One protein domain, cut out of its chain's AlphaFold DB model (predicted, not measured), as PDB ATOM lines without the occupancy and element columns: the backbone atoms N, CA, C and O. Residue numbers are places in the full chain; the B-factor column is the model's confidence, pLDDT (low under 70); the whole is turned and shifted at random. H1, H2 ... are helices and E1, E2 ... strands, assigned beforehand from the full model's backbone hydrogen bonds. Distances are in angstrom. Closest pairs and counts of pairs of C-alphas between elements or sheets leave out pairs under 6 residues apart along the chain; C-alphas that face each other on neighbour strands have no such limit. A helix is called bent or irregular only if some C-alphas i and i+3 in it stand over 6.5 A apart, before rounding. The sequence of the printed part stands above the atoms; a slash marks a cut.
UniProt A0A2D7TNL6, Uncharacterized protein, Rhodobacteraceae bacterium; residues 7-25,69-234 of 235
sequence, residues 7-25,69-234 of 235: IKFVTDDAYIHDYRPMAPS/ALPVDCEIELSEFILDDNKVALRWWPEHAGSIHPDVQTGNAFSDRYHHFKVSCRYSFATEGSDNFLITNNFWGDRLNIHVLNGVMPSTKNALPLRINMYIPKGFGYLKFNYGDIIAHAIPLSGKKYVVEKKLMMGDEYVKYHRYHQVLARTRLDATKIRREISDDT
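AT A GLANCE: This is residues 7 to 25 and 69 to 234 of the 235 residues of an uncharacterized protein of Rhodobacteraceae bacterium (UniProt A0A2D7TNL6). The core is a strongly twisted sheet built on the long, bent strand E6, with E9 along one side of it and E5 and E1 along the other, and E12 beyond E1; the small sheet E4 E3 E10 covers part of it, a sandwich only partly face to face. A third sheet, E2 E11 E7 E8, curls away beside E9, H1 lies over E1, and residues 214 to 234 stick out as a helical arm. The printed part has 185 residues, with five named helices and twelve named strands in the order E1 H1 E2 E3 E4 E5 H2 E6 E7 E8 E9 E10 E11 E12 H3 H4 H5. The first sheet is branched and mixed, the other two are antiparallel, and the class is mixed, helices and strands. The whole is compact, with a radius of gyration of the C-alphas of 18.3 A and spans of 49 by 47 by 34 A.

HOW THE PARTS SIT: Begin at E6, residues 114 to 127, which bends by 79 degrees at residue 122. On one side of it you find E9, residues 160 to 169, antiparallel, with N 117 and O 166 at 3.0 A. On the other side are E5, residues 98 to 100, with N 118 and O 99 at 2.8 A, and E1, residues 7 to 11, with N 10 and O 124 at 2.9 A, both antiparallel to E6. E6 lies on one side of E1, and on the other side look for E12, residues 194 to 200, parallel to E1, with N 9 and O 197 at 2.8 A. This branched sheet makes a sandwich, two sheets face to face, with the sheet of E4, residues 88 to 93, E3, residues 76 to 82, and E10, residues 174 to 177; the facing parts are 9.6 A centre to centre. E3 and E4 form a hairpin, with N 79 and O 91 at 3.0 A, and E3 and E10 are antiparallel neighbours, with N 78 and O 175 at 2.8 A. The third sheet runs E2, residues 69 to 71, E11, residues 182 to 188, E7, residues 133 to 137, and E8, residues 151 to 153, and is strongly twisted. Look there for N 70 and O 184 at 2.9 A, N 134 and O 187 at 2.8 A and, in the hairpin E7 and E8, N 135 and O 151 at 2.8 A. E7 and E9 are near each other, and the closest C-alphas of E9 and E11, Ile 164 and Ala 184, are 7.6 A apart. H1, residues 14 to 19, is on the branched sheet over E1 at a height over the sheet of 7.9 A. H3, residues 203 to 210, only grazes that sheet with residues 206 to 210. H2, residues 103 to 106, is only just not on it, with 4 pairs of C-alphas within 10 A. H4, residues 212 to 220, and H3 meet only through their link; H5, residues 223 to 232, is apart from H4. Every O i to N i+4 pair is within hydrogen-bond range in H1, H3 and H4, and 5 of 6 in H5; H2 is too short for such a pair.

IN THESE COORDINATES: Find C-alpha 7 at (40.988, -8.366, -6.510), where E1 begins. E6 starts at C-alpha 114, (11.823, -21.941, -0.643), and is 32.9 A long; E9 measures 27.6 A, E3 20.0 A and E12 19.2 A. H5, 14.7 A long, ends at C-alpha 232, (-1.856, 10.929, -11.521).

THE WHOLE: The C-alphas of Asp 18 and Thr 234 are the two farthest apart, at 57.2 A. Residues 26 to 68 are not printed, and C-alphas 25 and 69 across that cut are 4.5 A apart. The link from E7 to E8, 13 residues, is long. The mean pLDDT of the printed part is 83.0, and residues 142 to 144 and 210 to 234 are under 70.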
ATOM      1  N   ILE A   7      42.230  -8.441  -7.281       87.25
ATOM      2  CA  ILE A   7      40.988  -8.366  -6.510       87.25
ATOM      3  C   ILE A   7      41.359  -7.946  -5.097       87.25
ATOM      4  O   ILE A   7      42.173  -8.604  -4.454       87.25
ATOM      5  N   LYS A   8      40.743  -6.874  -4.609       88.38
ATOM      6  CA  LYS A   8      40.902  -6.388  -3.244       88.38
ATOM      7  C   LYS A   8      39.757  -6.910  -2.388       88.38
ATOM      8  O   LYS A   8      38.586  -6.652  -2.668       88.38
ATOM      9  N   PHE A   9      40.128  -7.631  -1.343       87.38
ATOM     10  CA  PHE A   9      39.267  -8.036  -0.247       87.38
ATOM     11  C   PHE A   9      39.454  -7.037   0.890       87.38
ATOM     12  O   PHE A   9      40.544  -6.953   1.462       87.38
ATOM     13  N   VAL A  10      38.417  -6.257   1.189       88.19
ATOM     14  CA  VAL A  10      38.497  -5.162   2.165       88.19
ATOM     15  C   VAL A  10      37.582  -5.434   3.348       88.19
ATOM     16  O   VAL A  10      36.415  -5.768   3.159       88.19
ATOM     17  N   THR A  11      38.093  -5.284   4.564       88.44
ATOM     18  CA  THR A  11      37.333  -5.467   5.809       88.44
ATOM     19  C   THR A  11      37.843  -4.499   6.878       88.44
ATOM     20  O   THR A  11      38.989  -4.054   6.800       88.44
ATOM     21  N   ASP A  12      36.991  -4.159   7.839       89.38
ATOM     22  CA  ASP A  12      37.324  -3.447   9.079       89.38
ATOM     23  C   ASP A  12      37.491  -4.401  10.273       89.38
ATOM     24  O   ASP A  12      37.741  -3.974  11.397       89.38
ATOM     25  N   ASP A  13      37.398  -5.709  10.035       88.12
ATOM     26  CA  ASP A  13      37.606  -6.736  11.042       88.12
ATOM     27  C   ASP A  13      38.991  -7.379  10.860       88.12
ATOM     28  O   ASP A  13      39.255  -8.115   9.900       88.12
ATOM     29  N   ALA A  14      39.894  -7.108  11.807       89.44
ATOM     30  CA  ALA A  14      41.251  -7.652  11.808       89.44
ATOM     31  C   ALA A  14      41.272  -9.190  11.869       89.44
ATOM     32  O   ALA A  14      42.094  -9.830  11.214       89.44
ATOM     33  N   TYR A  15      40.329  -9.803  12.589       87.19
ATOM     34  CA  TYR A  15      40.233 -11.255  12.686       87.19
ATOM     35  C   TYR A  15      39.855 -11.870  11.333       87.19
ATOM     36  O   TYR A  15      40.466 -12.842  10.883       87.19
ATOM     37  N   ILE A  16      38.898 -11.280  10.616       86.12
ATOM     38  CA  ILE A  16      38.544 -11.745   9.266       86.12
ATOM     39  C   ILE A  16      39.712 -11.555   8.298       86.12
ATOM     40  O   ILE A  16      40.027 -12.470   7.527       86.12
ATOM     41  N   HIS A  17      40.369 -10.393   8.352       88.06
ATOM     42  CA  HIS A  17      41.529 -10.068   7.523       88.06
ATOM     43  C   HIS A  17      42.648 -11.117   7.643       88.06
ATOM     44  O   HIS A  17      43.252 -11.521   6.635       88.06
ATOM     45  N   ASP A  18      42.917 -11.577   8.862       86.00
ATOM     46  CA  ASP A  18      44.024 -12.486   9.142       86.00
ATOM     47  C   ASP A  18      43.657 -13.945   8.878       86.00
ATOM     48  O   ASP A  18      44.441 -14.671   8.256       86.00
ATOM     49  N   TYR A  19      42.450 -14.368   9.261       81.50
ATOM     50  CA  TYR A  19      42.118 -15.790   9.323       81.50
ATOM     51  C   TYR A  19      41.245 -16.309   8.178       81.50
ATOM     52  O   TYR A  19      41.319 -17.507   7.893       81.50
ATOM     53  N   ARG A  20      40.444 -15.486   7.484       75.44
ATOM     54  CA  ARG A  20      39.536 -15.974   6.416       75.44
ATOM     55  C   ARG A  20      39.422 -15.042   5.209       75.44
ATOM     56  O   ARG A  20      38.323 -14.630   4.835       75.44
ATOM     57  N   PRO A  21      40.534 -14.759   4.522       72.00
ATOM     58  CA  PRO A  21      40.447 -14.064   3.255       72.00
ATOM     59  C   PRO A  21      39.824 -14.950   2.174       72.00
ATOM     60  O   PRO A  21      40.056 -16.167   2.123       72.00
ATOM     61  N   MET A  22      39.134 -14.301   1.235       82.12
ATOM     62  CA  MET A  22      38.927 -14.878  -0.091       82.12
ATOM     63  C   MET A  22      40.263 -15.399  -0.631       82.12
ATOM     64  O   MET A  22      41.306 -14.756  -0.502       82.12
ATOM     65  N   ALA A  23      40.242 -16.577  -1.238       85.56
ATOM     66  CA  ALA A  23      41.427 -17.141  -1.868       85.56
ATOM     67  C   ALA A  23      41.025 -17.945  -3.107       85.56
ATOM     68  O   ALA A  23      39.839 -18.256  -3.271       85.56
ATOM     69  N   PRO A  24      41.987 -18.299  -3.977       90.06
ATOM     70  CA  PRO A  24      41.726 -19.205  -5.087       90.06
ATOM     71  C   PRO A  24      41.013 -20.472  -4.601       90.06
ATOM     72  O   PRO A  24      41.464 -21.105  -3.638       90.06
ATOM     73  N   SER A  25      39.913 -20.845  -5.258       91.81
ATOM     74  CA  SER A  25      39.034 -21.926  -4.799       91.81
ATOM     75  C   SER A  25      39.762 -23.253  -4.666       91.81
ATOM     76  O   SER A  25      39.411 -24.045  -3.801       91.81
ATOM     77  N   ALA A  69      36.972 -18.725  -3.763       91.50
ATOM     78  CA  ALA A  69      36.046 -19.227  -2.766       91.50
ATOM     79  C   ALA A  69      35.562 -18.076  -1.884       91.50
ATOM     80  O   ALA A  69      36.362 -17.232  -1.465       91.50
ATOM     81  N   LEU A  70      34.263 -18.076  -1.598       90.62
ATOM     82  CA  LEU A  70      33.604 -17.129  -0.710       90.62
ATOM     83  C   LEU A  70      33.259 -17.840   0.607       90.62
ATOM     84  O   LEU A  70      32.246 -18.545   0.660       90.62
ATOM     85  N   PRO A  71      34.110 -17.716   1.643       88.19
ATOM     86  CA  PRO A  71      33.837 -18.313   2.941       88.19
ATOM     87  C   PRO A  71      32.760 -17.533   3.698       88.19
ATOM     88  O   PRO A  71      32.679 -16.303   3.589       88.19
ATOM     89  N   VAL A  72      31.996 -18.247   4.524       89.62
ATOM     90  CA  VAL A  72      31.207 -17.645   5.605       89.62
ATOM     91  C   VAL A  72      32.162 -17.145   6.693       89.62
ATOM     92  O   VAL A  72      33.142 -17.806   7.039       89.62
ATOM     93  N   ASP A  73      31.907 -15.950   7.214       88.44
ATOM     94  CA  ASP A  73      32.801 -15.221   8.120       88.44
ATOM     95  C   ASP A  73      32.388 -15.287   9.601       88.44
ATOM     96  O   ASP A  73      33.026 -14.666  10.456       88.44
ATOM     97  N   CYS A  74      31.333 -16.037   9.901       89.56
ATOM     98  CA  CYS A  74      30.851 -16.376  11.232       89.56
ATOM     99  C   CYS A  74      30.122 -17.726  11.178       89.56
ATOM    100  O   CYS A  74      29.852 -18.253  10.100       89.56
ATOM    101  N   GLU A  75      29.843 -18.319  12.335       93.00
ATOM    102  CA  GLU A  75      28.878 -19.416  12.388       93.00
ATOM    103  C   GLU A  75      27.468 -18.846  12.239       93.00
ATOM    104  O   GLU A  75      27.169 -17.793  12.803       93.00
ATOM    105  N   ILE A  76      26.615 -19.534  11.484       94.69
ATOM    106  CA  ILE A  76      25.226 -19.137  11.269       94.69
ATOM    107  C   ILE A  76      24.344 -20.349  11.495       94.69
ATOM    108  O   ILE A  76      24.488 -21.365  10.821       94.69
ATOM    109  N   GLU A  77      23.400 -20.226  12.410       96.12
ATOM    110  CA  GLU A  77      22.377 -21.230  12.661       96.12
ATOM    111  C   GLU A  77      21.055 -20.712  12.119       96.12
ATOM    112  O   GLU A  77      20.697 -19.562  12.362       96.12
ATOM    113  N   LEU A  78      20.338 -21.544  11.370       95.69
ATOM    114  CA  LEU A  78      19.022 -21.242  10.834       95.69
ATOM    115  C   LEU A  78      18.050 -22.343  11.229       95.69
ATOM    116  O   LEU A  78      18.387 -23.528  11.207       95.69
ATOM    117  N   SER A  79      16.821 -21.948  11.528       95.69
ATOM    118  CA  SER A  79      15.736 -22.891  11.751       95.69
ATOM    119  C   SER A  79      14.404 -22.317  11.299       95.69
ATOM    120  O   SER A  79      14.218 -21.099  11.204       95.69
ATOM    121  N   GLU A  80      13.463 -23.212  11.049       95.25
ATOM    122  CA  GLU A  80      12.074 -22.856  10.783       95.25
ATOM    123  C   GLU A  80      11.294 -22.728  12.093       95.25
ATOM    124  O   GLU A  80      11.593 -23.388  13.091       95.25
ATOM    125  N   PHE A  81      10.288 -21.861  12.098       93.25
ATOM    126  CA  PHE A  81       9.286 -21.787  13.156       93.25
ATOM    127  C   PHE A  81       7.916 -21.455  12.561       93.25
ATOM    128  O   PHE A  81       7.822 -20.916  11.459       93.25
ATOM    129  N   ILE A  82       6.857 -21.815  13.281       91.69
ATOM    130  CA  ILE A  82       5.473 -21.610  12.846       91.69
ATOM    131  C   ILE A  82       4.945 -20.328  13.492       91.69
ATOM    132  O   ILE A  82       5.094 -20.136  14.699       91.69
ATOM    133  N   LEU A  83       4.365 -19.453  12.676       89.38
ATOM    134  CA  LEU A  83       3.654 -18.250  13.102       89.38
ATOM    135  C   LEU A  83       2.208 -18.577  13.498       89.38
ATOM    136  O   LEU A  83       1.664 -19.607  13.099       89.38
ATOM    137  N   ASP A  84       1.556 -17.658  14.210       89.94
ATOM    138  CA  ASP A  84       0.166 -17.809  14.670       89.94
ATOM    139  C   ASP A  84      -0.839 -18.054  13.525       89.94
ATOM    140  O   ASP A  84      -1.885 -18.667  13.725       89.94
ATOM    141  N   ASP A  85      -0.517 -17.618  12.304       89.12
ATOM    142  CA  ASP A  85      -1.317 -17.830  11.093       89.12
ATOM    143  C   ASP A  85      -0.959 -19.124  10.329       89.12
ATOM    144  O   ASP A  85      -1.304 -19.271   9.154       89.12
ATOM    145  N   ASN A  86      -0.273 -20.066  10.986       85.62
ATOM    146  CA  ASN A  86       0.256 -21.319  10.432       85.62
ATOM    147  C   ASN A  86       1.270 -21.149   9.287       85.62
ATOM    148  O   ASN A  86       1.584 -22.118   8.590       85.62
ATOM    149  N   LYS A  87       1.824 -19.949   9.073       85.19
ATOM    150  CA  LYS A  87       2.916 -19.769   8.108       85.19
ATOM    151  C   LYS A  87       4.251 -20.178   8.712       85.19
ATOM    152  O   LYS A  87       4.548 -19.891   9.867       85.19
ATOM    153  N   VAL A  88       5.087 -20.807   7.890       88.75
ATOM    154  CA  VAL A  88       6.474 -21.121   8.250       88.75
ATOM    155  C   VAL A  88       7.347 -19.895   8.001       88.75
ATOM    156  O   VAL A  88       7.361 -19.348   6.895       88.75
ATOM    157  N   ALA A  89       8.090 -19.486   9.023       89.94
ATOM    158  CA  ALA A  89       9.045 -18.390   8.993       89.94
ATOM    159  C   ALA A  89      10.458 -18.878   9.334       89.94
ATOM    160  O   ALA A  89      10.653 -19.949   9.909       89.94
ATOM    161  N   LEU A  90      11.450 -18.069   8.967       93.50
ATOM    162  CA  LEU A  90      12.864 -18.356   9.173       93.50
ATOM    163  C   LEU A  90      13.400 -17.524  10.341       93.50
ATOM    164  O   LEU A  90      13.210 -16.308  10.367       93.50
ATOM    165  N   ARG A  91      14.111 -18.162  11.272       94.88
ATOM    166  CA  ARG A  91      14.935 -17.490  12.289       94.88
ATOM    167  C   ARG A  91      16.399 -17.849  12.084       94.88
ATOM    168  O   ARG A  91      16.700 -18.943  11.607       94.88
ATOM    169  N   TRP A  92      17.297 -16.944  12.458       96.12
ATOM    170  CA  TRP A  92      18.734 -17.176  12.363       96.12
ATOM    171  C   TRP A  92      19.505 -16.538  13.516       96.12
ATOM    172  O   TRP A  92      19.032 -15.594  14.149       96.12
ATOM    173  N   TRP A  93      20.704 -17.053  13.774       95.56
ATOM    174  CA  TRP A  93      21.643 -16.519  14.756       95.56
ATOM    175  C   TRP A  93      23.088 -16.617  14.235       95.56
ATOM    176  O   TRP A  93      23.433 -17.646  13.659       95.56
ATOM    177  N   PRO A  94      23.940 -15.592  14.438       95.19
ATOM    178  CA  PRO A  94      23.621 -14.304  15.046       95.19
ATOM    179  C   PRO A  94      22.818 -13.404  14.097       95.19
ATOM    180  O   PRO A  94      22.908 -13.525  12.878       95.19
ATOM    181  N   GLU A  95      22.034 -12.472  14.644       91.88
ATOM    182  CA  GLU A  95      21.082 -11.663  13.857       91.88
ATOM    183  C   GLU A  95      21.745 -10.889  12.704       91.88
ATOM    184  O   GLU A  95      21.187 -10.785  11.612       91.88
ATOM    185  N   HIS A  96      22.971 -10.401  12.909       88.31
ATOM    186  CA  HIS A  96      23.722  -9.650  11.898       88.31
ATOM    187  C   HIS A  96      24.242 -10.517  10.737       88.31
ATOM    188  O   HIS A  96      24.615  -9.979   9.688       88.31
ATOM    189  N   ALA A  97      24.266 -11.845  10.891       91.50
ATOM    190  CA  ALA A  97      24.821 -12.769   9.903       91.50
ATOM    191  C   ALA A  97      23.932 -12.958   8.672       91.50
ATOM    192  O   ALA A  97      24.382 -13.508   7.666       91.50
ATOM    193  N   GLY A  98      22.696 -12.464   8.695       92.50
ATOM    194  CA  GLY A  98      21.860 -12.523   7.515       92.50
ATOM    195  C   GLY A  98      20.666 -11.595   7.527       92.50
ATOM    196  O   GLY A  98      20.480 -10.758   8.404       92.50
ATOM    197  N   SER A  99      19.887 -11.714   6.464       92.81
ATOM    198  CA  SER A  99      18.659 -10.959   6.257       92.81
ATOM    199  C   SER A  99      17.749 -11.730   5.314       92.81
ATOM    200  O   SER A  99      18.222 -12.502   4.479       92.81
ATOM    201  N   ILE A 100      16.453 -11.480   5.416       91.94
ATOM    202  CA  ILE A 100      15.444 -11.978   4.481       91.94
ATOM    203  C   ILE A 100      14.888 -10.807   3.672       91.94
ATOM    204  O   ILE A 100      14.936  -9.656   4.113       91.94
ATOM    205  N   HIS A 101      14.348 -11.103   2.496       82.56
ATOM    206  CA  HIS A 101      13.537 -10.157   1.734       82.56
ATOM    207  C   HIS A 101      12.109 -10.682   1.610       82.56
ATOM    208  O   HIS A 101      11.933 -11.896   1.555       82.56
ATOM    209  N   PRO A 102      11.102  -9.799   1.516       83.69
ATOM    210  CA  PRO A 102       9.741 -10.213   1.207       83.69
ATOM    211  C   PRO A 102       9.660 -10.953  -0.135       83.69
ATOM    212  O   PRO A 102      10.184 -10.466  -1.140       83.69
ATOM    213  N   ASP A 103       8.930 -12.069  -0.174       86.19
ATOM    214  CA  ASP A 103       8.747 -12.900  -1.378       86.19
ATOM    215  C   ASP A 103       8.121 -12.141  -2.563       86.19
ATOM    216  O   ASP A 103       8.315 -12.492  -3.733       86.19
ATOM    217  N   VAL A 104       7.426 -11.033  -2.284       88.69
ATOM    218  CA  VAL A 104       6.867 -10.145  -3.311       88.69
ATOM    219  C   VAL A 104       7.944  -9.552  -4.231       88.69
ATOM    220  O   VAL A 104       7.645  -9.249  -5.382       88.69
ATOM    221  N   GLN A 105       9.212  -9.463  -3.798       83.69
ATOM    222  CA  GLN A 105      10.315  -9.023  -4.668       83.69
ATOM    223  C   GLN A 105      10.528  -9.939  -5.880       83.69
ATOM    224  O   GLN A 105      11.061  -9.496  -6.894       83.69
ATOM    225  N   THR A 106      10.102 -11.199  -5.792       85.75
ATOM    226  CA  THR A 106      10.152 -12.159  -6.900       85.75
ATOM    227  C   THR A 106       8.762 -12.499  -7.429       85.75
ATOM    228  O   THR A 106       8.579 -13.561  -8.017       85.75
ATOM    229  N   GLY A 107       7.752 -11.664  -7.150       90.31
ATOM    230  CA  GLY A 107       6.358 -11.960  -7.484       90.31
ATOM    231  C   GLY A 107       5.868 -13.277  -6.876       90.31
ATOM    232  O   GLY A 107       5.055 -13.962  -7.485       90.31
ATOM    233  N   ASN A 108       6.407 -13.669  -5.713       90.75
ATOM    234  CA  ASN A 108       6.113 -14.929  -5.023       90.75
ATOM    235  C   ASN A 108       6.479 -16.217  -5.790       90.75
ATOM    236  O   ASN A 108       6.103 -17.300  -5.343       90.75
ATOM    237  N   ALA A 109       7.255 -16.138  -6.880       92.19
ATOM    238  CA  ALA A 109       7.549 -17.262  -7.784       92.19
ATOM    239  C   ALA A 109       8.157 -18.522  -7.126       92.19
ATOM    240  O   ALA A 109       8.091 -19.611  -7.697       92.19
ATOM    241  N   PHE A 110       8.762 -18.377  -5.945       92.19
ATOM    242  CA  PHE A 110       9.449 -19.454  -5.222       92.19
ATOM    243  C   PHE A 110       8.967 -19.620  -3.775       92.19
ATOM    244  O   PHE A 110       9.481 -20.468  -3.047       92.19
ATOM    245  N   SER A 111       7.995 -18.803  -3.362       89.81
ATOM    246  CA  SER A 111       7.534 -18.680  -1.972       89.81
ATOM    247  C   SER A 111       6.884 -19.952  -1.430       89.81
ATOM    248  O   SER A 111       6.846 -20.170  -0.223       89.81
ATOM    249  N   ASP A 112       6.380 -20.819  -2.303       91.50
ATOM    250  CA  ASP A 112       5.757 -22.089  -1.947       91.50
ATOM    251  C   ASP A 112       6.783 -23.135  -1.487       91.50
ATOM    252  O   ASP A 112       6.503 -23.931  -0.594       91.50
ATOM    253  N   ARG A 113       7.986 -23.106  -2.067       92.62
ATOM    254  CA  ARG A 113       9.000 -24.163  -1.930       92.62
ATOM    255  C   ARG A 113      10.256 -23.732  -1.194       92.62
ATOM    256  O   ARG A 113      10.959 -24.594  -0.671       92.62
ATOM    257  N   TYR A 114      10.551 -22.437  -1.151       93.81
ATOM    258  CA  TYR A 114      11.823 -21.941  -0.643       93.81
ATOM    259  C   TYR A 114      11.657 -20.764   0.317       93.81
ATOM    260  O   TYR A 114      10.761 -19.936   0.177       93.81
ATOM    261  N   HIS A 115      12.582 -20.671   1.264       93.56
ATOM    262  CA  HIS A 115      12.918 -19.449   1.974       93.56
ATOM    263  C   HIS A 115      14.007 -18.697   1.209       93.56
ATOM    264  O   HIS A 115      15.033 -19.283   0.852       93.56
ATOM    265  N   HIS A 116      13.817 -17.396   0.983       94.25
ATOM    266  CA  HIS A 116      14.890 -16.524   0.516       94.25
ATOM    267  C   HIS A 116      15.702 -16.020   1.710       94.25
ATOM    268  O   HIS A 116      15.188 -15.293   2.562       94.25
ATOM    269  N   PHE A 117      16.983 -16.369   1.752       94.00
ATOM    270  CA  PHE A 117      17.907 -15.893   2.772       94.00
ATOM    271  C   PHE A 117      19.130 -15.256   2.126       94.00
ATOM    272  O   PHE A 117      19.616 -15.689   1.082       94.00
ATOM    273  N   LYS A 118      19.643 -14.206   2.752       94.00
ATOM    274  CA  LYS A 118      20.866 -13.529   2.347       94.00
ATOM    275  C   LYS A 118      21.864 -13.614   3.483       94.00
ATOM    276  O   LYS A 118      21.664 -12.974   4.511       94.00
ATOM    277  N   VAL A 119      22.966 -14.318   3.247       92.94
ATOM    278  CA  VAL A 119      24.117 -14.328   4.151       92.94
ATOM    279  C   VAL A 119      24.857 -12.998   4.037       92.94
ATOM    280  O   VAL A 119      25.183 -12.517   2.944       92.94
ATOM    281  N   SER A 120      25.090 -12.389   5.193       89.50
ATOM    282  CA  SER A 120      25.968 -11.246   5.377       89.50
ATOM    283  C   SER A 120      27.418 -11.694   5.334       89.50
ATOM    284  O   SER A 120      27.782 -12.660   5.990       89.50
ATOM    285  N   CYS A 121      28.259 -10.953   4.623       85.94
ATOM    286  CA  CYS A 121      29.702 -11.071   4.752       85.94
ATOM    287  C   CYS A 121      30.250  -9.714   5.202       85.94
ATOM    288  O   CYS A 121      29.892  -8.677   4.640       85.94
ATOM    289  N   ARG A 122      31.128  -9.699   6.206       84.75
ATOM    290  CA  ARG A 122      31.810  -8.503   6.739       84.75
ATOM    291  C   ARG A 122      33.046  -8.127   5.919       84.75
ATOM    292  O   ARG A 122      33.980  -7.480   6.392       84.75
ATOM    293  N   TYR A 123      33.056  -8.545   4.664       83.25
ATOM    294  CA  TYR A 123      34.084  -8.200   3.712       83.25
ATOM    295  C   TYR A 123      33.476  -7.678   2.429       83.25
ATOM    296  O   TYR A 123      32.332  -7.961   2.058       83.25
ATOM    297  N   SER A 124      34.303  -6.913   1.743       85.25
ATOM    298  CA  SER A 124      33.948  -6.232   0.526       85.25
ATOM    299  C   SER A 124      34.847  -6.593  -0.610       85.25
ATOM    300  O   SER A 124      36.045  -6.830  -0.453       85.25
ATOM    301  N   PHE A 125      34.229  -6.562  -1.775       84.44
ATOM    302  CA  PHE A 125      34.867  -6.826  -3.035       84.44
ATOM    303  C   PHE A 125      35.163  -5.514  -3.758       84.44
ATOM    304  O   PHE A 125      34.272  -4.686  -3.945       84.44
ATOM    305  N   ALA A 126      36.400  -5.343  -4.207       84.62
ATOM    306  CA  ALA A 126      36.768  -4.302  -5.154       84.62
ATOM    307  C   ALA A 126      37.775  -4.838  -6.175       84.62
ATOM    308  O   ALA A 126      38.578  -5.724  -5.894       84.62
ATOM    309  N   THR A 127      37.753  -4.283  -7.377       83.06
ATOM    310  CA  THR A 127      38.689  -4.614  -8.451       83.06
ATOM    311  C   THR A 127      39.003  -3.358  -9.251       83.06
ATOM    312  O   THR A 127      38.137  -2.527  -9.519       83.06
ATOM    313  N   GLU A 128      40.267  -3.194  -9.632       75.88
ATOM    314  CA  GLU A 128      40.671  -2.110 -10.536       75.88
ATOM    315  C   GLU A 128      40.445  -2.463 -12.013       75.88
ATOM    316  O   GLU A 128      40.592  -1.604 -12.884       75.88
ATOM    317  N   GLY A 129      40.120  -3.728 -12.298       74.31
ATOM    318  CA  GLY A 129      39.798  -4.206 -13.635       74.31
ATOM    319  C   GLY A 129      38.377  -3.845 -14.061       74.31
ATOM    320  O   GLY A 129      37.563  -3.401 -13.261       74.31
ATOM    321  N   SER A 130      38.081  -4.082 -15.337       78.25
ATOM    322  CA  SER A 130      36.752  -3.904 -15.938       78.25
ATOM    323  C   SER A 130      35.932  -5.200 -15.976       78.25
ATOM    324  O   SER A 130      35.021  -5.324 -16.789       78.25
ATOM    325  N   ASP A 131      36.340  -6.220 -15.219       87.25
ATOM    326  CA  ASP A 131      35.780  -7.564 -15.334       87.25
ATOM    327  C   ASP A 131      34.729  -7.833 -14.271       87.25
ATOM    328  O   ASP A 131      34.916  -7.529 -13.092       87.25
ATOM    329  N   ASN A 132      33.641  -8.445 -14.709       91.12
ATOM    330  CA  ASN A 132      32.548  -8.833 -13.846       91.12
ATOM    331  C   ASN A 132      32.755 -10.269 -13.365       91.12
ATOM    332  O   ASN A 132      33.437 -11.070 -14.002       91.12
ATOM    333  N   PHE A 133      32.135 -10.599 -12.241       92.62
ATOM    334  CA  PHE A 133      32.296 -11.892 -11.595       92.62
ATOM    335  C   PHE A 133      30.947 -12.588 -11.496       92.62
ATOM    336  O   PHE A 133      29.996 -12.022 -10.963       92.62
ATOM    337  N   LEU A 134      30.859 -13.820 -11.986       94.69
ATOM    338  CA  LEU A 134      29.724 -14.687 -11.703       94.69
ATOM    339  C   LEU A 134      29.860 -15.215 -10.278       94.69
ATOM    340  O   LEU A 134      30.826 -15.906  -9.963       94.69
ATOM    341  N   ILE A 135      28.879 -14.908  -9.441       94.00
ATOM    342  CA  ILE A 135      28.667 -15.580  -8.165       94.00
ATOM    343  C   ILE A 135      27.764 -16.778  -8.417       94.00
ATOM    344  O   ILE A 135      26.702 -16.626  -9.022       94.00
ATOM    345  N   THR A 136      28.190 -17.959  -7.981       93.31
ATOM    346  CA  THR A 136      27.433 -19.204  -8.152       93.31
ATOM    347  C   THR A 136      27.674 -20.178  -7.000       93.31
ATOM    348  O   THR A 136      28.561 -19.972  -6.170       93.31
ATOM    349  N   ASN A 137      26.869 -21.235  -6.946       92.00
ATOM    350  CA  ASN A 137      26.880 -22.238  -5.888       92.00
ATOM    351  C   ASN A 137      28.184 -23.057  -5.858       92.00
ATOM    352  O   ASN A 137      28.740 -23.401  -6.905       92.00
ATOM    353  N   ASN A 138      28.637 -23.438  -4.662       90.75
ATOM    354  CA  ASN A 138      29.702 -24.426  -4.473       90.75
ATOM    355  C   ASN A 138      29.135 -25.857  -4.473       90.75
ATOM    356  O   ASN A 138      29.163 -26.563  -3.468       90.75
ATOM    357  N   PHE A 139      28.643 -26.293  -5.636       88.56
ATOM    358  CA  PHE A 139      27.988 -27.599  -5.807       88.56
ATOM    359  C   PHE A 139      28.840 -28.794  -5.344       88.56
ATOM    360  O   PHE A 139      28.313 -29.802  -4.883       88.56
ATOM    361  N   TRP A 140      30.163 -28.707  -5.487       87.88
ATOM    362  CA  TRP A 140      31.069 -29.821  -5.209       87.88
ATOM    363  C   TRP A 140      31.609 -29.840  -3.776       87.88
ATOM    364  O   TRP A 140      32.127 -30.873  -3.336       87.88
ATOM    365  N   GLY A 141      31.555 -28.704  -3.079       79.62
ATOM    366  CA  GLY A 141      32.115 -28.555  -1.741       79.62
ATOM    367  C   GLY A 141      31.175 -28.978  -0.632       79.62
ATOM    368  O   GLY A 141      31.653 -29.599   0.314       79.62
ATOM    369  N   ASP A 142      29.878 -28.702  -0.768       66.38
ATOM    370  CA  ASP A 142      28.931 -28.907   0.323       66.38
ATOM    371  C   ASP A 142      27.732 -29.779  -0.033       66.38
ATOM    372  O   ASP A 142      27.252 -29.819  -1.164       66.38
ATOM    373  N   ARG A 143      27.249 -30.489   0.991       60.28
ATOM    374  CA  ARG A 143      26.043 -31.336   0.949       60.28
ATOM    375  C   ARG A 143      24.787 -30.588   1.392       60.28
ATOM    376  O   ARG A 143      23.734 -31.201   1.550       60.28
ATOM    377  N   LEU A 144      24.908 -29.288   1.648       67.69
ATOM    378  CA  LEU A 144      23.779 -28.460   2.032       67.69
ATOM    379  C   LEU A 144      22.853 -28.346   0.823       67.69
ATOM    380  O   LEU A 144      23.267 -27.907  -0.249       67.69
ATOM    381  N   ASN A 145      21.601 -28.774   0.988       83.44
ATOM    382  CA  ASN A 145      20.575 -28.651  -0.042       83.44
ATOM    383  C   ASN A 145      20.122 -27.186  -0.131       83.44
ATOM    384  O   ASN A 145      19.019 -26.850   0.277       83.44
ATOM    385  N   ILE A 146      21.015 -26.303  -0.574       89.00
ATOM    386  CA  ILE A 146      20.787 -24.868  -0.738       89.00
ATOM    387  C   ILE A 146      21.132 -24.451  -2.163       89.00
ATOM    388  O   ILE A 146      22.027 -25.003  -2.810       89.00
ATOM    389  N   HIS A 147      20.447 -23.420  -2.642       91.12
ATOM    390  CA  HIS A 147      20.666 -22.862  -3.966       91.12
ATOM    391  C   HIS A 147      21.167 -21.434  -3.837       91.12
ATOM    392  O   HIS A 147      20.374 -20.502  -3.725       91.12
ATOM    393  N   VAL A 148      22.488 -21.244  -3.880       93.38
ATOM    394  CA  VAL A 148      23.038 -19.898  -4.070       93.38
ATOM    395  C   VAL A 148      22.553 -19.356  -5.409       93.38
ATOM    396  O   VAL A 148      22.702 -20.005  -6.446       93.38
ATOM    397  N   LEU A 149      21.957 -18.167  -5.375       92.56
ATOM    398  CA  LEU A 149      21.428 -17.523  -6.566       92.56
ATOM    399  C   LEU A 149      22.578 -17.042  -7.436       92.56
ATOM    400  O   LEU A 149      23.474 -16.331  -6.973       92.56
ATOM    401  N   ASN A 150      22.512 -17.393  -8.718       94.50
ATOM    402  CA  ASN A 150      23.455 -16.874  -9.688       94.50
ATOM    403  C   ASN A 150      23.292 -15.359  -9.802       94.50
ATOM    404  O   ASN A 150      22.185 -14.847  -9.980       94.50
ATOM    405  N   GLY A 151      24.406 -14.643  -9.728       92.25
ATOM    406  CA  GLY A 151      24.418 -13.193  -9.831       92.25
ATOM    407  C   GLY A 151      25.707 -12.700 -10.458       92.25
ATOM    408  O   GLY A 151      26.763 -13.297 -10.279       92.25
ATOM    409  N   VAL A 152      25.626 -11.595 -11.193       91.81
ATOM    410  CA  VAL A 152      26.813 -10.923 -11.722       91.81
ATOM    411  C   VAL A 152      27.195  -9.807 -10.760       91.81
ATOM    412  O   VAL A 152      26.471  -8.825 -10.607       91.81
ATOM    413  N   MET A 153      28.341  -9.962 -10.109       88.31
ATOM    414  CA  MET A 153      28.964  -8.924  -9.305       88.31
ATOM    415  C   MET A 153      29.797  -8.023 -10.226       88.31
ATOM    416  O   MET A 153      30.750  -8.505 -10.849       88.31
ATOM    417  N   PRO A 154      29.441  -6.735 -10.360       85.69
ATOM    418  CA  PRO A 154      30.129  -5.857 -11.287       85.69
ATOM    419  C   PRO A 154      31.522  -5.481 -10.784       85.69
ATOM    420  O   PRO A 154      31.771  -5.376  -9.581       85.69
ATOM    421  N   SER A 155      32.417  -5.212 -11.730       82.25
ATOM    422  CA  SER A 155      33.718  -4.617 -11.442       82.25
ATOM    423  C   SER A 155      33.535  -3.217 -10.847       82.25
ATOM    424  O   SER A 155      32.815  -2.394 -11.419       82.25
ATOM    425  N   THR A 156      34.195  -2.912  -9.735       80.38
ATOM    426  CA  THR A 156      34.143  -1.578  -9.127       80.38
ATOM    427  C   THR A 156      35.427  -1.270  -8.376       80.38
ATOM    428  O   THR A 156      35.954  -2.107  -7.645       80.38
ATOM    429  N   LYS A 157      35.890  -0.023  -8.508       75.38
ATOM    430  CA  LYS A 157      37.030   0.503  -7.745       75.38
ATOM    431  C   LYS A 157      36.707   0.681  -6.253       75.38
ATOM    432  O   LYS A 157      37.622   0.672  -5.430       75.38
ATOM    433  N   ASN A 158      35.425   0.840  -5.926       75.50
ATOM    434  CA  ASN A 158      34.912   0.989  -4.564       75.50
ATOM    435  C   ASN A 158      34.388  -0.349  -4.035       75.50
ATOM    436  O   ASN A 158      33.906  -1.163  -4.820       75.50
ATOM    437  N   ALA A 159      34.433  -0.543  -2.716       74.31
ATOM    438  CA  ALA A 159      33.951  -1.755  -2.060       74.31
ATOM    439  C   ALA A 159      32.450  -1.994  -2.286       74.31
ATOM    440  O   ALA A 159      31.601  -1.208  -1.858       74.31
ATOM    441  N   LEU A 160      32.128  -3.139  -2.884       79.50
ATOM    442  CA  LEU A 160      30.814  -3.766  -2.818       79.50
ATOM    443  C   LEU A 160      30.737  -4.627  -1.556       79.50
ATOM    444  O   LEU A 160      31.508  -5.588  -1.471       79.50
ATOM    445  N   PRO A 161      29.812  -4.357  -0.613       80.81
ATOM    446  CA  PRO A 161      29.534  -5.303   0.460       80.81
ATOM    447  C   PRO A 161      29.130  -6.638  -0.155       80.81
ATOM    448  O   PRO A 161      28.154  -6.693  -0.914       80.81
ATOM    449  N   LEU A 162      29.857  -7.709   0.161       84.94
ATOM    450  CA  LEU A 162      29.476  -9.013  -0.348       84.94
ATOM    451  C   LEU A 162      28.286  -9.542   0.454       84.94
ATOM    452  O   LEU A 162      28.264  -9.527   1.684       84.94
ATOM    453  N   ARG A 163      27.261  -9.979  -0.270       88.44
ATOM    454  CA  ARG A 163      26.075 -10.619   0.287       88.44
ATOM    455  C   ARG A 163      25.708 -11.787  -0.611       88.44
ATOM    456  O   ARG A 163      25.596 -11.606  -1.822       88.44
ATOM    457  N   ILE A 164      25.505 -12.958  -0.025       91.62
ATOM    458  CA  ILE A 164      25.239 -14.185  -0.778       91.62
ATOM    459  C   ILE A 164      23.757 -14.503  -0.628       91.62
ATOM    460  O   ILE A 164      23.300 -14.851   0.456       91.62
ATOM    461  N   ASN A 165      23.002 -14.320  -1.711       93.38
ATOM    462  CA  ASN A 165      21.581 -14.662  -1.746       93.38
ATOM    463  C   ASN A 165      21.436 -16.154  -2.035       93.38
ATOM    464  O   ASN A 165      22.129 -16.688  -2.904       93.38
ATOM    465  N   MET A 166      20.518 -16.807  -1.338       93.69
ATOM    466  CA  MET A 166      20.249 -18.226  -1.498       93.69
ATOM    467  C   MET A 166      18.768 -18.544  -1.310       93.69
ATOM    468  O   MET A 166      18.073 -17.900  -0.523       93.69
ATOM    469  N   TYR A 167      18.318 -19.579  -2.010       94.06
ATOM    470  CA  TYR A 167      17.093 -20.285  -1.676       94.06
ATOM    471  C   TYR A 167      17.407 -21.505  -0.822       94.06
ATOM    472  O   TYR A 167      18.249 -22.331  -1.181       94.06
ATOM    473  N   ILE A 168      16.699 -21.610   0.296       93.56
ATOM    474  CA  ILE A 168      16.741 -22.748   1.211       93.56
ATOM    475  C   ILE A 168      15.389 -23.457   1.081       93.56
ATOM    476  O   ILE A 168      14.366 -22.796   1.257       93.56
ATOM    477  N   PRO A 169      15.336 -24.749   0.723       93.50
ATOM    478  CA  PRO A 169      14.087 -25.498   0.659       93.50
ATOM    479  C   PRO A 169      13.346 -25.433   1.989       93.50
ATOM    480  O   PRO A 169      13.963 -25.556   3.046       93.50
ATOM    481  N   LYS A 170      12.027 -25.261   1.933       92.62
ATOM    482  CA  LYS A 170      11.177 -25.361   3.121       92.62
ATOM    483  C   LYS A 170      11.180 -26.788   3.673       92.62
ATOM    484  O   LYS A 170      11.340 -27.747   2.917       92.62
ATOM    485  N   GLY A 171      10.973 -26.931   4.976       91.81
ATOM    486  CA  GLY A 171      11.019 -28.213   5.677       91.81
ATOM    487  C   GLY A 171      12.441 -28.699   5.958       91.81
ATOM    488  O   GLY A 171      12.640 -29.893   6.177       91.81
ATOM    489  N   PHE A 172      13.440 -27.810   5.930       91.81
ATOM    490  CA  PHE A 172      14.831 -28.186   6.215       91.81
ATOM    491  C   PHE A 172      15.084 -28.428   7.712       91.81
ATOM    492  O   PHE A 172      16.085 -29.049   8.071       91.81
ATOM    493  N   GLY A 173      14.192 -27.948   8.588       88.88
ATOM    494  CA  GLY A 173      14.283 -28.095  10.040       88.88
ATOM    495  C   GLY A 173      15.379 -27.227  10.661       88.88
ATOM    496  O   GLY A 173      15.085 -26.203  11.280       88.88
ATOM    497  N   TYR A 174      16.638 -27.638  10.503       92.25
ATOM    498  CA  TYR A 174      17.807 -26.957  11.053       92.25
ATOM    499  C   TYR A 174      18.983 -26.993  10.078       92.25
ATOM    500  O   TYR A 174      19.310 -28.034   9.507       92.25
ATOM    501  N   LEU A 175      19.644 -25.850   9.913       93.25
ATOM    502  CA  LEU A 175      20.786 -25.669   9.028       93.25
ATOM    503  C   LEU A 175      21.856 -24.877   9.771       93.25
ATOM    504  O   LEU A 175      21.573 -23.810  10.308       93.25
ATOM    505  N   LYS A 176      23.091 -25.379   9.769       93.44
ATOM    506  CA  LYS A 176      24.244 -24.675  10.331       93.44
ATOM    507  C   LYS A 176      25.295 -24.458   9.253       93.44
ATOM    508  O   LYS A 176      25.737 -25.414   8.623       93.44
ATOM    509  N   PHE A 177      25.712 -23.209   9.105       92.12
ATOM    510  CA  PHE A 177      26.947 -22.831   8.438       92.12
ATOM    511  C   PHE A 177      28.026 -22.658   9.497       92.12
ATOM    512  O   PHE A 177      27.856 -21.906  10.459       92.12
ATOM    513  N   ASN A 178      29.143 -23.349   9.333       91.31
ATOM    514  CA  ASN A 178      30.309 -23.163  10.175       91.31
ATOM    515  C   ASN A 178      31.164 -22.019   9.638       91.31
ATOM    516  O   ASN A 178      31.194 -21.707   8.444       91.31
ATOM    517  N   TYR A 179      31.924 -21.419  10.544       88.69
ATOM    518  CA  TYR A 179      32.924 -20.431  10.182       88.69
ATOM    519  C   TYR A 179      33.932 -21.005   9.171       88.69
ATOM    520  O   TYR A 179      34.691 -21.929   9.474       88.69
ATOM    521  N   GLY A 180      34.005 -20.394   7.988       87.00
ATOM    522  CA  GLY A 180      34.888 -20.810   6.903       87.00
ATOM    523  C   GLY A 180      34.284 -21.795   5.905       87.00
ATOM    524  O   GLY A 180      34.987 -22.129   4.949       87.00
ATOM    525  N   ASP A 181      33.028 -22.222   6.070       89.56
ATOM    526  CA  ASP A 181      32.338 -23.013   5.048       89.56
ATOM    527  C   ASP A 181      32.301 -22.228   3.731       89.56
ATOM    528  O   ASP A 181      32.052 -21.018   3.707       89.56
ATOM    529  N   ILE A 182      32.598 -22.902   2.619       90.44
ATOM    530  CA  ILE A 182      32.601 -22.275   1.297       90.44
ATOM    531  C   ILE A 182      31.234 -22.486   0.670       90.44
ATOM    532  O   ILE A 182      30.958 -23.546   0.119       90.44
ATOM    533  N   ILE A 183      30.396 -21.456   0.699       90.75
ATOM    534  CA  ILE A 183      29.021 -21.561   0.193       90.75
ATOM    535  C   ILE A 183      28.892 -21.114  -1.265       90.75
ATOM    536  O   ILE A 183      27.950 -21.499  -1.951       90.75
ATOM    537  N   ALA A 184      29.847 -20.330  -1.774       92.62
ATOM    538  CA  ALA A 184      29.799 -19.809  -3.134       92.62
ATOM    539  C   ALA A 184      31.187 -19.667  -3.774       92.62
ATOM    540  O   ALA A 184      32.217 -19.564  -3.101       92.62
ATOM    541  N   HIS A 185      31.184 -19.603  -5.102       93.19
ATOM    542  CA  HIS A 185      32.332 -19.246  -5.925       93.19
ATOM    543  C   HIS A 185      32.107 -17.905  -6.613       93.19
ATOM    544  O   HIS A 185      31.007 -17.627  -7.082       93.19
ATOM    545  N   ALA A 186      33.173 -17.118  -6.735       93.06
ATOM    546  CA  ALA A 186      33.252 -15.964  -7.622       93.06
ATOM    547  C   ALA A 186      34.159 -16.297  -8.815       93.06
ATOM    548  O   ALA A 186      35.335 -16.615  -8.635       93.06
ATOM    549  N   ILE A 187      33.625 -16.224 -10.033       94.19
ATOM    550  CA  ILE A 187      34.310 -16.611 -11.274       94.19
ATOM    551  C   ILE A 187      34.463 -15.365 -12.160       94.19
ATOM    552  O   ILE A 187      33.440 -14.789 -12.532       94.19
ATOM    553  N   PRO A 188      35.684 -14.932 -12.525       93.38
ATOM    554  CA  PRO A 188      35.871 -13.840 -13.475       93.38
ATOM    555  C   PRO A 188      35.305 -14.223 -14.843       93.38
ATOM    556  O   PRO A 188      35.687 -15.246 -15.417       93.38
ATOM    557  N   LEU A 189      34.421 -13.393 -15.391       93.69
ATOM    558  CA  LEU A 189      33.764 -13.666 -16.669       93.69
ATOM    559  C   LEU A 189      34.707 -13.500 -17.866       93.69
ATOM    560  O   LEU A 189      34.501 -14.138 -18.894       93.69
ATOM    561  N   SER A 190      35.771 -12.702 -17.743       91.25
ATOM    562  CA  SER A 190      36.764 -12.554 -18.815       91.25
ATOM    563  C   SER A 190      37.754 -13.716 -18.936       91.25
ATOM    564  O   SER A 190      38.575 -13.714 -19.853       91.25
ATOM    565  N   GLY A 191      37.762 -14.661 -17.986       86.62
ATOM    566  CA  GLY A 191      38.771 -15.725 -17.910       86.62
ATOM    567  C   GLY A 191      40.180 -15.243 -17.531       86.62
ATOM    568  O   GLY A 191      41.128 -16.031 -17.515       86.62
ATOM    569  N   LYS A 192      40.355 -13.952 -17.212       88.81
ATOM    570  CA  LYS A 192      41.631 -13.416 -16.726       88.81
ATOM    571  C   LYS A 192      41.973 -13.990 -15.356       88.81
ATOM    572  O   LYS A 192      41.115 -14.192 -14.502       88.81
ATOM    573  N   LYS A 193      43.273 -14.159 -15.116       87.62
ATOM    574  CA  LYS A 193      43.796 -14.504 -13.793       87.62
ATOM    575  C   LYS A 193      43.901 -13.258 -12.925       87.62
ATOM    576  O   LYS A 193      44.381 -12.219 -13.390       87.62
ATOM    577  N   TYR A 194      43.499 -13.407 -11.668       87.75
ATOM    578  CA  TYR A 194      43.610 -12.382 -10.638       87.75
ATOM    579  C   TYR A 194      44.411 -12.907  -9.454       87.75
ATOM    580  O   TYR A 194      44.360 -14.094  -9.130       87.75
ATOM    581  N   VAL A 195      45.125 -12.001  -8.798       87.56
ATOM    582  CA  VAL A 195      45.677 -12.225  -7.461       87.56
ATOM    583  C   VAL A 195      44.765 -11.567  -6.432       87.56
ATOM    584  O   VAL A 195      44.162 -10.529  -6.712       87.56
ATOM    585  N   VAL A 196      44.648 -12.178  -5.255       86.75
ATOM    586  CA  VAL A 196      43.881 -11.600  -4.148       86.75
ATOM    587  C   VAL A 196      44.813 -10.764  -3.280       86.75
ATOM    588  O   VAL A 196      45.821 -11.267  -2.789       86.75
ATOM    589  N   GLU A 197      44.449  -9.506  -3.078       89.25
ATOM    590  CA  GLU A 197      45.051  -8.590  -2.116       89.25
ATOM    591  C   GLU A 197      44.085  -8.399  -0.946       89.25
ATOM    592  O   GLU A 197      42.882  -8.218  -1.140       89.25
ATOM    593  N   LYS A 198      44.611  -8.437   0.277       88.38
ATOM    594  CA  LYS A 198      43.842  -8.195   1.498       88.38
ATOM    595  C   LYS A 198      44.124  -6.780   1.978       88.38
ATOM    596  O   LYS A 198      45.286  -6.386   2.031       88.38
ATOM    597  N   LYS A 199      43.083  -6.043   2.358       89.81
ATOM    598  CA  LYS A 199      43.220  -4.715   2.953       89.81
ATOM    599  C   LYS A 199      42.366  -4.614   4.214       89.81
ATOM    600  O   LYS A 199      41.141  -4.669   4.136       89.81
ATOM    601  N   LEU A 200      43.020  -4.438   5.359       90.50
ATOM    602  CA  LEU A 200      42.370  -3.975   6.582       90.50
ATOM    603  C   LEU A 200      42.206  -2.454   6.492       90.50
ATOM    604  O   LEU A 200      43.156  -1.744   6.157       90.50
ATOM    605  N   MET A 201      41.005  -1.956   6.748       89.56
ATOM    606  CA  MET A 201      40.686  -0.536   6.663       89.56
ATOM    607  C   MET A 201      39.735  -0.181   7.800       89.56
ATOM    608  O   MET A 201      38.718  -0.837   7.953       89.56
ATOM    609  N   MET A 202      40.051   0.853   8.581       86.12
ATOM    610  CA  MET A 202      39.313   1.184   9.804       86.12
ATOM    611  C   MET A 202      38.643   2.558   9.716       86.12
ATOM    612  O   MET A 202      39.092   3.445   8.984       86.12
ATOM    613  N   GLY A 203      37.583   2.750  10.503       83.69
ATOM    614  CA  GLY A 203      36.959   4.055  10.738       83.69
ATOM    615  C   GLY A 203      36.456   4.746   9.466       83.69
ATOM    616  O   GLY A 203      35.840   4.130   8.596       83.69
ATOM    617  N   ASP A 204      36.719   6.048   9.355       82.38
ATOM    618  CA  ASP A 204      36.228   6.881   8.252       82.38
ATOM    619  C   ASP A 204      36.737   6.449   6.874       82.38
ATOM    620  O   ASP A 204      36.042   6.665   5.877       82.38
ATOM    621  N   GLU A 205      37.930   5.851   6.790       81.19
ATOM    622  CA  GLU A 205      38.453   5.329   5.524       81.19
ATOM    623  C   GLU A 205      37.550   4.196   5.025       81.19
ATOM    624  O   GLU A 205      37.092   4.244   3.882       81.19
ATOM    625  N   TYR A 206      37.196   3.254   5.910       82.38
ATOM    626  CA  TYR A 206      36.298   2.140   5.597       82.38
ATOM    627  C   TYR A 206      34.919   2.633   5.199       82.38
ATOM    628  O   TYR A 206      34.405   2.262   4.145       82.38
ATOM    629  N   VAL A 207      34.350   3.552   5.981       76.75
ATOM    630  CA  VAL A 207      33.035   4.132   5.696       76.75
ATOM    631  C   VAL A 207      33.024   4.842   4.343       76.75
ATOM    632  O   VAL A 207      32.084   4.651   3.575       76.75
ATOM    633  N   LYS A 208      34.050   5.631   4.000       75.56
ATOM    634  CA  LYS A 208      34.155   6.294   2.685       75.56
ATOM    635  C   LYS A 208      34.299   5.284   1.551       75.56
ATOM    636  O   LYS A 208      33.639   5.431   0.524       75.56
ATOM    637  N   TYR A 209      35.108   4.250   1.760       74.19
ATOM    638  CA  TYR A 209      35.328   3.180   0.791       74.19
ATOM    639  C   TYR A 209      34.051   2.367   0.525       74.19
ATOM    640  O   TYR A 209      33.802   1.957  -0.609       74.19
ATOM    641  N   HIS A 210      33.201   2.218   1.546       69.44
ATOM    642  CA  HIS A 210      31.906   1.538   1.491       69.44
ATOM    643  C   HIS A 210      30.720   2.394   1.031       69.44
ATOM    644  O   HIS A 210      29.767   1.876   0.437       69.44
ATOM    645  N   ARG A 211      30.725   3.702   1.322       57.62
ATOM    646  CA  ARG A 211      29.566   4.603   1.145       57.62
ATOM    647  C   ARG A 211      29.122   4.786  -0.302       57.62
ATOM    648  O   ARG A 211      28.003   5.248  -0.524       57.62
ATOM    649  N   TYR A 212      29.926   4.383  -1.282       52.66
ATOM    650  CA  TYR A 212      29.568   4.491  -2.697       52.66
ATOM    651  C   TYR A 212      28.255   3.756  -3.043       52.66
ATOM    652  O   TYR A 212      27.461   4.250  -3.844       52.66
ATOM    653  N   HIS A 213      27.935   2.648  -2.360       49.81
ATOM    654  CA  HIS A 213      26.665   1.938  -2.572       49.81
ATOM    655  C   HIS A 213      25.450   2.579  -1.901       49.81
ATOM    656  O   HIS A 213      24.348   2.491  -2.442       49.81
ATOM    657  N   GLN A 214      25.629   3.280  -0.778       50.00
ATOM    658  CA  GLN A 214      24.534   4.043  -0.165       50.00
ATOM    659  C   GLN A 214      24.098   5.208  -1.066       50.00
ATOM    660  O   GLN A 214      22.915   5.538  -1.117       50.00
ATOM    661  N   VAL A 215      25.031   5.791  -1.828       49.72
ATOM    662  CA  VAL A 215      24.740   6.861  -2.794       49.72
ATOM    663  C   VAL A 215      24.035   6.319  -4.043       49.72
ATOM    664  O   VAL A 215      23.064   6.930  -4.479       49.72
ATOM    665  N   LEU A 216      24.433   5.153  -4.572       47.09
ATOM    666  CA  LEU A 216      23.757   4.509  -5.714       47.09
ATOM    667  C   LEU A 216      22.343   4.004  -5.378       47.09
ATOM    668  O   LEU A 216      21.446   4.088  -6.216       47.09
ATOM    669  N   ALA A 217      22.117   3.527  -4.149       46.22
ATOM    670  CA  ALA A 217      20.777   3.180  -3.671       46.22
ATOM    671  C   ALA A 217      19.876   4.423  -3.542       46.22
ATOM    672  O   ALA A 217      18.701   4.364  -3.892       46.22
ATOM    673  N   ARG A 218      20.436   5.564  -3.109       44.69
ATOM    674  CA  ARG A 218      19.719   6.850  -3.043       44.69
ATOM    675  C   ARG A 218      19.459   7.477  -4.414       44.69
ATOM    676  O   ARG A 218      18.418   8.085  -4.582       44.69
ATOM    677  N   THR A 219      20.356   7.314  -5.389       42.72
ATOM    678  CA  THR A 219      20.181   7.879  -6.747       42.72
ATOM    679  C   THR A 219      19.325   7.014  -7.673       42.72
ATOM    680  O   THR A 219      18.764   7.537  -8.626       42.72
ATOM    681  N   ARG A 220      19.164   5.707  -7.407       41.97
ATOM    682  CA  ARG A 220      18.166   4.871  -8.112       41.97
ATOM    683  C   ARG A 220      16.758   4.964  -7.525       41.97
ATOM    684  O   ARG A 220      15.803   4.618  -8.209       41.97
ATOM    685  N   LEU A 221      16.631   5.455  -6.297       43.41
ATOM    686  CA  LEU A 221      15.366   5.868  -5.699       43.41
ATOM    687  C   LEU A 221      15.210   7.384  -5.858       43.41
ATOM    688  O   LEU A 221      15.121   8.108  -4.869       43.41
ATOM    689  N   ASP A 222      15.122   7.871  -7.099       46.69
ATOM    690  CA  ASP A 222      14.410   9.127  -7.349       46.69
ATOM    691  C   ASP A 222      12.921   8.871  -7.056       46.69
ATOM    692  O   ASP A 222      12.076   8.697  -7.936       46.69
ATOM    693  N   ALA A 223      12.602   8.815  -5.761       47.22
ATOM    694  CA  ALA A 223      11.258   8.704  -5.200       47.22
ATOM    695  C   ALA A 223      10.339   9.846  -5.675       47.22
ATOM    696  O   ALA A 223       9.122   9.784  -5.523       47.22
ATOM    697  N   THR A 224      10.917  10.873  -6.293       49.62
ATOM    698  CA  THR A 224      10.254  11.979  -6.977       49.62
ATOM    699  C   THR A 224       9.508  11.546  -8.242       49.62
ATOM    700  O   THR A 224       8.509  12.176  -8.580       49.62
ATOM    701  N   LYS A 225       9.943  10.479  -8.932       49.84
ATOM    702  CA  LYS A 225       9.281   9.993 -10.157       49.84
ATOM    703  C   LYS A 225       8.097   9.073  -9.845       49.84
ATOM    704  O   LYS A 225       7.006   9.296 -10.349       49.84
ATOM    705  N   ILE A 226       8.282   8.142  -8.907       55.34
ATOM    706  CA  ILE A 226       7.235   7.200  -8.473       55.34
ATOM    707  C   ILE A 226       6.082   7.927  -7.757       55.34
ATOM    708  O   ILE A 226       4.924   7.565  -7.926       55.34
ATOM    709  N   ARG A 227       6.360   8.997  -6.994       52.38
ATOM    710  CA  ARG A 227       5.294   9.788  -6.348       52.38
ATOM    711  C   ARG A 227       4.396  10.548  -7.326       52.38
ATOM    712  O   ARG A 227       3.256  10.800  -6.961       52.38
ATOM    713  N   ARG A 228       4.888  10.913  -8.517       50.94
ATOM    714  CA  ARG A 228       4.066  11.555  -9.559       50.94
ATOM    715  C   ARG A 228       3.161  10.548 -10.263       50.94
ATOM    716  O   ARG A 228       1.987  10.815 -10.442       50.94
ATOM    717  N   GLU A 229       3.684   9.366 -10.572       52.50
ATOM    718  CA  GLU A 229       2.891   8.318 -11.229       52.50
ATOM    719  C   GLU A 229       1.756   7.798 -10.326       52.50
ATOM    720  O   GLU A 229       0.671   7.516 -10.810       52.50
ATOM    721  N   ILE A 230       1.953   7.763  -9.001       56.38
ATOM    722  CA  ILE A 230       0.895   7.367  -8.052       56.38
ATOM    723  C   ILE A 230      -0.149   8.480  -7.831       56.38
ATOM    724  O   ILE A 230      -1.296   8.174  -7.513       56.38
ATOM    725  N   SER A 231       0.207   9.764  -7.980       51.81
ATOM    726  CA  SER A 231      -0.771  10.857  -7.841       51.81
ATOM    727  C   SER A 231      -1.663  11.017  -9.067       51.81
ATOM    728  O   SER A 231      -2.823  11.386  -8.913       51.81
ATOM    729  N   ASP A 232      -1.144  10.713 -10.257       51.38
ATOM    730  CA  ASP A 232      -1.856  10.929 -11.521       51.38
ATOM    731  C   ASP A 232      -2.877   9.812 -11.840       51.38
ATOM    732  O   ASP A 232      -3.795  10.044 -12.616       51.38
ATOM    733  N   ASP A 233      -2.790   8.649 -11.180       49.09
ATOM    734  CA  ASP A 233      -3.777   7.551 -11.275       49.09
ATOM    735  C   ASP A 233      -4.946   7.679 -10.269       49.09
ATOM    736  O   ASP A 233      -5.827   6.818 -10.206       49.09
ATOM    737  N   THR A 234      -4.969   8.741  -9.454       50.25
ATOM    738  CA  THR A 234      -6.034   8.993  -8.455       50.25
ATOM    739  C   THR A 234      -6.767  10.325  -8.650       50.25
ATOM    740  O   THR A 234      -7.495  10.750  -7.750       50.25
TER     741      THR A 234